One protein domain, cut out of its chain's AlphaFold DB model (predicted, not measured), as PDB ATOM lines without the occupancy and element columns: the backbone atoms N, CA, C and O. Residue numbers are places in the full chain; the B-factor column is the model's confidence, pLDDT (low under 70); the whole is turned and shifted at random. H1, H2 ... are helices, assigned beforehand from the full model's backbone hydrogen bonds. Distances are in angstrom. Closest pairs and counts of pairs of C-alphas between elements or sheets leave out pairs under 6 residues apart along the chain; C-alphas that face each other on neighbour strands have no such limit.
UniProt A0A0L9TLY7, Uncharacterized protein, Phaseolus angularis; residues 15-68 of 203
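AT A GLANCE: This is residues 15 to 68 of the 203 residues of an uncharacterized protein of Phaseolus angularis (UniProt A0A0L9TLY7). What shape? H2 is the base of an open U, with arms H1 and H3 and a tail, residues 52 to 68. What builds it? It is all helix: 54 printed residues with three named helices. It is only just loose, close to extended, C-alpha radius of gyration 14.7 A, spans 39 by 24 by 20 A.

HOW THE PARTS SIT: What touches? H1, residues 15 to 22, touches H2, residues 25 to 40, only at the corner, about perpendicular at 89 degrees; the closest C-alphas, Lys 22 and Arg 28, are 4.9 A apart. What else? H3, residues 42 to 51, is close to H2 but not clearly touching, closest C-alphas Phe 39 and Arg 45, 5.9 A apart. Every helix O i to N i+4 pair is within hydrogen-bond range.

IN THESE COORDINATES: Which anchors? H1 begins at C-alpha 15, (5.276, -13.025, -43.476); H3 ends at C-alpha 51, (-15.052, -5.835, -46.611). How long is H2? It measures 22.5 A.

THE WHOLE: Any cut? The printed part has none. Low confidence? pLDDT is under 70 at residues 49, 52 to 57 and 68.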
ATOM      1  N   VAL A  15       4.750 -11.655 -43.565       84.06
ATOM      2  CA  VAL A  15       5.276 -13.025 -43.476       84.06
ATOM      3  C   VAL A  15       5.907 -13.282 -42.106       84.06
ATOM      4  O   VAL A  15       5.655 -14.335 -41.520       84.06
ATOM      5  N   ALA A  16       6.675 -12.332 -41.570       85.88
ATOM      6  CA  ALA A  16       7.273 -12.427 -40.241       85.88
ATOM      7  C   ALA A  16       6.202 -12.514 -39.140       85.88
ATOM      8  O   ALA A  16       6.260 -13.412 -38.300       85.88
ATOM      9  N   ALA A  17       5.166 -11.674 -39.205       84.50
ATOM     10  CA  ALA A  17       4.040 -11.716 -38.274       84.50
ATOM     11  C   ALA A  17       3.297 -13.063 -38.321       84.50
ATOM     12  O   ALA A  17       2.999 -13.649 -37.280       84.50
ATOM     13  N   ILE A  18       3.057 -13.613 -39.519       83.62
ATOM     14  CA  ILE A  18       2.434 -14.936 -39.681       83.62
ATOM     15  C   ILE A  18       3.313 -16.037 -39.081       83.62
ATOM     16  O   ILE A  18       2.791 -16.926 -38.407       83.62
ATOM     17  N   LYS A  19       4.630 -15.993 -39.315       84.75
ATOM     18  CA  LYS A  19       5.577 -16.959 -38.742       84.75
ATOM     19  C   LYS A  19       5.584 -16.890 -37.214       84.75
ATOM     20  O   LYS A  19       5.513 -17.939 -36.583       84.75
ATOM     21  N   LYS A  20       5.567 -15.687 -36.631       80.88
ATOM     22  CA  LYS A  20       5.471 -15.480 -35.176       80.88
ATOM     23  C   LYS A  20       4.159 -16.042 -34.614       80.88
ATOM     24  O   LYS A  20       4.177 -16.804 -33.658       80.88
ATOM     25  N   ALA A  21       3.029 -15.759 -35.263       77.62
ATOM     26  CA  ALA A  21       1.707 -16.192 -34.805       77.62
ATOM     27  C   ALA A  21       1.417 -17.696 -35.001       77.62
ATOM     28  O   ALA A  21       0.517 -18.240 -34.364       77.62
ATOM     29  N   LYS A  22       2.124 -18.380 -35.910       85.06
ATOM     30  CA  LYS A  22       1.872 -19.790 -36.280       85.06
ATOM     31  C   LYS A  22       3.094 -20.699 -36.120       85.06
ATOM     32  O   LYS A  22       3.096 -21.805 -36.666       85.06
ATOM     33  N   GLY A  23       4.117 -20.249 -35.397       83.44
ATOM     34  CA  GLY A  23       5.383 -20.970 -35.247       83.44
ATOM     35  C   GLY A  23       5.214 -22.337 -34.585       83.44
ATOM     36  O   GLY A  23       5.745 -23.333 -35.071       83.44
ATOM     37  N   THR A  24       4.386 -22.428 -33.542       89.94
ATOM     38  CA  THR A  24       4.157 -23.680 -32.806       89.94
ATOM     39  C   THR A  24       2.888 -24.407 -33.265       89.94
ATOM     40  O   THR A  24       1.967 -23.822 -33.847       89.94
ATOM     41  N   VAL A  25       2.817 -25.723 -33.022       85.81
ATOM     42  CA  VAL A  25       1.609 -26.528 -33.301       85.81
ATOM     43  C   VAL A  25       0.424 -26.026 -32.469       85.81
ATOM     44  O   VAL A  25      -0.684 -25.904 -32.996       85.81
ATOM     45  N   ALA A  26       0.664 -25.685 -31.200       87.38
ATOM     46  CA  ALA A  26      -0.342 -25.133 -30.300       87.38
ATOM     47  C   ALA A  26      -0.883 -23.787 -30.809       87.38
ATOM     48  O   ALA A  26      -2.096 -23.637 -30.953       87.38
ATOM     49  N   ALA A  27      -0.007 -22.861 -31.215       85.94
ATOM     50  CA  ALA A  27      -0.413 -21.570 -31.771       85.94
ATOM     51  C   ALA A  27      -1.223 -21.723 -33.074       85.94
ATOM     52  O   ALA A  27      -2.233 -21.046 -33.279       85.94
ATOM     53  N   ARG A  28      -0.860 -22.681 -33.939       84.12
ATOM     54  CA  ARG A  28      -1.650 -23.031 -35.138       84.12
ATOM     55  C   ARG A  28      -3.036 -23.578 -34.799       84.12
ATOM     56  O   ARG A  28      -4.010 -23.225 -35.461       84.12
ATOM     57  N   ARG A  29      -3.138 -24.442 -33.785       84.94
ATOM     58  CA  ARG A  29      -4.423 -24.989 -33.324       84.94
ATOM     59  C   ARG A  29      -5.296 -23.897 -32.709       84.94
ATOM     60  O   ARG A  29      -6.461 -23.810 -33.081       84.94
ATOM     61  N   HIS A  30      -4.732 -23.053 -31.848       88.44
ATOM     62  CA  HIS A  30      -5.428 -21.921 -31.238       88.44
ATOM     63  C   HIS A  30      -5.963 -20.964 -32.307       88.44
ATOM     64  O   HIS A  30      -7.170 -20.791 -32.417       88.44
ATOM     65  N   THR A  31      -5.098 -20.474 -33.201       84.81
ATOM     66  CA  THR A  31      -5.521 -19.599 -34.311       84.81
ATOM     67  C   THR A  31      -6.591 -20.246 -35.189       84.81
ATOM     68  O   THR A  31      -7.535 -19.576 -35.600       84.81
ATOM     69  N   SER A  32      -6.512 -21.554 -35.459       83.06
ATOM     70  CA  SER A  32      -7.577 -22.251 -36.181       83.06
ATOM     71  C   SER A  32      -8.895 -22.308 -35.403       83.06
ATOM     72  O   SER A  32      -9.941 -22.194 -36.040       83.06
ATOM     73  N   LYS A  33      -8.871 -22.531 -34.083       88.31
ATOM     74  CA  LYS A  33     -10.073 -22.554 -33.235       88.31
ATOM     75  C   LYS A  33     -10.722 -21.172 -33.187       88.31
ATOM     76  O   LYS A  33     -11.901 -21.062 -33.503       88.31
ATOM     77  N   THR A  34      -9.939 -20.126 -32.926       87.88
ATOM     78  CA  THR A  34     -10.414 -18.734 -32.897       87.88
ATOM     79  C   THR A  34     -11.041 -18.329 -34.229       87.88
ATOM     80  O   THR A  34     -12.135 -17.781 -34.257       87.88
ATOM     81  N   MET A  35     -10.407 -18.669 -35.358       82.94
ATOM     82  CA  MET A  35     -10.961 -18.357 -36.681       82.94
ATOM     83  C   MET A  35     -12.254 -19.127 -36.972       82.94
ATOM     84  O   MET A  35     -13.153 -18.581 -37.604       82.94
ATOM     85  N   LYS A  36     -12.373 -20.383 -36.521       79.31
ATOM     86  CA  LYS A  36     -13.621 -21.151 -36.656       79.31
ATOM     87  C   LYS A  36     -14.757 -20.524 -35.848       79.31
ATOM     88  O   LYS A  36     -15.834 -20.370 -36.406       79.31
ATOM     89  N   ALA A  37     -14.495 -20.128 -34.602       82.88
ATOM     90  CA  ALA A  37     -15.470 -19.447 -33.749       82.88
ATOM     91  C   ALA A  37     -15.871 -18.070 -34.311       82.88
ATOM     92  O   ALA A  37     -17.038 -17.708 -34.329       82.88
ATOM     93  N   PHE A  38     -14.921 -17.319 -34.871       83.50
ATOM     94  CA  PHE A  38     -15.231 -16.044 -35.517       83.50
ATOM     95  C   PHE A  38     -16.146 -16.224 -36.740       83.50
ATOM     96  O   PHE A  38     -17.093 -15.466 -36.928       83.50
ATOM     97  N   PHE A  39     -15.890 -17.244 -37.570       81.06
ATOM     98  CA  PHE A  39     -16.690 -17.519 -38.768       81.06
ATOM     99  C   PHE A  39     -17.928 -18.381 -38.535       81.06
ATOM    100  O   PHE A  39     -18.645 -18.610 -39.511       81.06
ATOM    101  N   SER A  40     -18.203 -18.867 -37.322       77.38
ATOM    102  CA  SER A  40     -19.476 -19.533 -37.017       77.38
ATOM    103  C   SER A  40     -20.628 -18.533 -36.908       77.38
ATOM    104  O   SER A  40     -21.743 -18.878 -37.295       77.38
ATOM    105  N   ASP A  41     -20.345 -17.289 -36.523       80.38
ATOM    106  CA  ASP A  41     -21.320 -16.197 -36.479       80.38
ATOM    107  C   ASP A  41     -21.700 -15.704 -37.903       80.38
ATOM    108  O   ASP A  41     -20.813 -15.340 -38.694       80.38
ATOM    109  N   PRO A  42     -23.000 -15.691 -38.271       78.19
ATOM    110  CA  PRO A  42     -23.472 -15.178 -39.559       78.19
ATOM    111  C   PRO A  42     -23.127 -13.702 -39.814       78.19
ATOM    112  O   PRO A  42     -22.810 -13.350 -40.955       78.19
ATOM    113  N   ILE A  43     -23.104 -12.851 -38.787       83.31
ATOM    114  CA  ILE A  43     -22.825 -11.414 -38.914       83.31
ATOM    115  C   ILE A  43     -21.366 -11.192 -39.327       83.31
ATOM    116  O   ILE A  43     -21.076 -10.404 -40.229       83.31
ATOM    117  N   ASN A  44     -20.432 -11.939 -38.737       83.50
ATOM    118  CA  ASN A  44     -19.006 -11.850 -39.070       83.50
ATOM    119  C   ASN A  44     -18.704 -12.334 -40.493       83.50
ATOM    120  O   ASN A  44     -17.829 -11.784 -41.175       83.50
ATOM    121  N   ARG A  45     -19.457 -13.327 -40.984       75.19
ATOM    122  CA  ARG A  45     -19.394 -13.742 -42.393       75.19
ATOM    123  C   ARG A  45     -19.859 -12.616 -43.319       75.19
ATOM    124  O   ARG A  45     -19.156 -12.321 -44.288       75.19
ATOM    125  N   GLN A  46     -20.968 -11.955 -42.986       73.44
ATOM    126  CA  GLN A  46     -21.513 -10.841 -43.765       73.44
ATOM    127  C   GLN A  46     -20.566  -9.635 -43.782       73.44
ATOM    128  O   GLN A  46     -20.219  -9.146 -44.856       73.44
ATOM    129  N   LYS A  47     -20.054  -9.212 -42.618       81.25
ATOM    130  CA  LYS A  47     -19.067  -8.123 -42.492       81.25
ATOM    131  C   LYS A  47     -17.810  -8.391 -43.317       81.25
ATOM    132  O   LYS A  47     -17.323  -7.506 -44.017       81.25
ATOM    133  N   ARG A  48     -17.302  -9.629 -43.306       78.00
ATOM    134  CA  ARG A  48     -16.147  -9.999 -44.137       78.00
ATOM    135  C   ARG A  48     -16.473 -10.000 -45.629       78.00
ATOM    136  O   ARG A  48     -15.607  -9.633 -46.415       78.00
ATOM    137  N   SER A  49     -17.680 -10.399 -46.023       68.31
ATOM    138  CA  SER A  49     -18.130 -10.300 -47.417       68.31
ATOM    139  C   SER A  49     -18.181  -8.837 -47.876       68.31
ATOM    140  O   SER A  49     -17.591  -8.492 -48.898       68.31
ATOM    141  N   MET A  50     -18.757  -7.960 -47.047       74.31
ATOM    142  CA  MET A  50     -18.803  -6.510 -47.270       74.31
ATOM    143  C   MET A  50     -17.397  -5.896 -47.381       74.31
ATOM    144  O   MET A  50     -17.147  -5.112 -48.288       74.31
ATOM    145  N   ALA A  51     -16.442  -6.305 -46.539       73.00
ATOM    146  CA  ALA A  51     -15.052  -5.835 -46.611       73.00
ATOM    147  C   ALA A  51     -14.288  -6.325 -47.860       73.00
ATOM    148  O   ALA A  51     -13.270  -5.750 -48.237       73.00
ATOM    149  N   MET A  52     -14.764  -7.391 -48.511       64.62
ATOM    150  CA  MET A  52     -14.200  -7.928 -49.756       64.62
ATOM    151  C   MET A  52     -14.893  -7.365 -51.014       64.62
ATOM    152  O   MET A  52     -14.546  -7.775 -52.129       64.62
ATOM    153  N   LYS A  53     -15.856  -6.440 -50.859       58.47
ATOM    154  CA  LYS A  53     -16.608  -5.795 -51.948       58.47
ATOM    155  C   LYS A  53     -15.626  -5.039 -52.854       58.47
ATOM    156  O   LYS A  53     -15.048  -4.029 -52.478       58.47
ATOM    157  N   GLY A  54     -15.364  -5.615 -54.029       56.31
ATOM    158  CA  GLY A  54     -14.318  -5.180 -54.966       56.31
ATOM    159  C   GLY A  54     -13.593  -6.344 -55.651       56.31
ATOM    160  O   GLY A  54     -13.115  -6.200 -56.775       56.31
ATOM    161  N   VAL A  55     -13.579  -7.530 -55.032       61.88
ATOM    162  CA  VAL A  55     -13.183  -8.786 -55.686       61.88
ATOM    163  C   VAL A  55     -14.453  -9.542 -56.062       61.88
ATOM    164  O   VAL A  55     -15.074 -10.174 -55.213       61.88
ATOM    165  N   LYS A  56     -14.853  -9.474 -57.335       64.62
ATOM    166  CA  LYS A  56     -16.000 -10.237 -57.848       64.62
ATOM    167  C   LYS A  56     -15.652 -11.729 -57.817       64.62
ATOM    168  O   LYS A  56     -14.834 -12.190 -58.609       64.62
ATOM    169  N   PHE A  57     -16.226 -12.478 -56.877       69.94
ATOM    170  CA  PHE A  57     -16.174 -13.936 -56.885       69.94
ATOM    171  C   PHE A  57     -17.593 -14.489 -56.951       69.94
ATOM    172  O   PHE A  57     -18.466 -14.105 -56.172       69.94
ATOM    173  N   TYR A  58     -17.796 -15.389 -57.905       77.69
ATOM    174  CA  TYR A  58     -19.083 -15.996 -58.202       77.69
ATOM    175  C   TYR A  58     -19.142 -17.395 -57.607       77.69
ATOM    176  O   TYR A  58     -18.160 -18.151 -57.623       77.69
ATOM    177  N   CYS A  59     -20.297 -17.750 -57.062       75.25
ATOM    178  CA  CYS A  59     -20.542 -19.097 -56.601       75.25
ATOM    179  C   CYS A  59     -20.521 -20.066 -57.789       75.25
ATOM    180  O   CYS A  59     -21.290 -19.923 -58.730       75.25
ATOM    181  N   GLN A  60     -19.690 -21.110 -57.721       74.81
ATOM    182  CA  GLN A  60     -19.636 -22.154 -58.757       74.81
ATOM    183  C   GLN A  60     -20.921 -22.995 -58.866       74.81
ATOM    184  O   GLN A  60     -21.003 -23.837 -59.750       74.81
ATOM    185  N   ASN A  61     -21.867 -22.838 -57.934       72.38
ATOM    186  CA  ASN A  61     -23.136 -23.563 -57.945       72.38
ATOM    187  C   ASN A  61     -24.270 -22.733 -58.553       72.38
ATOM    188  O   ASN A  61     -24.886 -23.180 -59.505       72.38
ATOM    189  N   CYS A  62     -24.528 -21.536 -58.016       77.25
ATOM    190  CA  CYS A  62     -25.668 -20.705 -58.421       77.25
ATOM    191  C   CYS A  62     -25.292 -19.466 -59.244       77.25
ATOM    192  O   CYS A  62     -26.146 -18.641 -59.537       77.25
ATOM    193  N   GLY A  63     -24.006 -19.233 -59.513       78.12
ATOM    194  CA  GLY A  63     -23.538 -18.058 -60.257       78.12
ATOM    195  C   GLY A  63     -23.676 -16.712 -59.531       78.12
ATOM    196  O   GLY A  63     -23.048 -15.748 -59.951       78.12
ATOM    197  N   ARG A  64     -24.421 -16.629 -58.420       75.19
ATOM    198  CA  ARG A  64     -24.571 -15.397 -57.627       75.19
ATOM    199  C   ARG A  64     -23.252 -14.982 -56.965       75.19
ATOM    200  O   ARG A  64     -22.426 -15.822 -56.588       75.19
ATOM    201  N   GLU A  65     -23.050 -13.676 -56.838       76.50
ATOM    202  CA  GLU A  65     -21.850 -13.096 -56.236       76.50
ATOM    203  C   GLU A  65     -21.874 -13.137 -54.697       76.50
ATOM    204  O   GLU A  65     -22.918 -13.296 -54.063       76.50
ATOM    205  N   GLY A  66     -20.694 -13.038 -54.077       72.81
ATOM    206  CA  GLY A  66     -20.565 -12.807 -52.632       72.81
ATOM    207  C   GLY A  66     -20.517 -14.054 -51.741       72.81
ATOM    208  O   GLY A  66     -20.303 -13.924 -50.536       72.81
ATOM    209  N   HIS A  67     -20.632 -15.269 -52.290       73.38
ATOM    210  CA  HIS A  67     -20.467 -16.508 -51.518       73.38
ATOM    211  C   HIS A  67     -19.750 -17.620 -52.303       73.38
ATOM    212  O   HIS A  67     -19.740 -17.669 -53.531       73.38
ATOM    213  N   ARG A  68     -19.078 -18.525 -51.580       69.31
ATOM    214  CA  ARG A  68     -18.441 -19.717 -52.173       69.31
ATOM    215  C   ARG A  68     -19.458 -20.847 -52.262       69.31
ATOM    216  O   ARG A  68     -20.376 -20.883 -51.454       69.31
TER     217      ARG A  68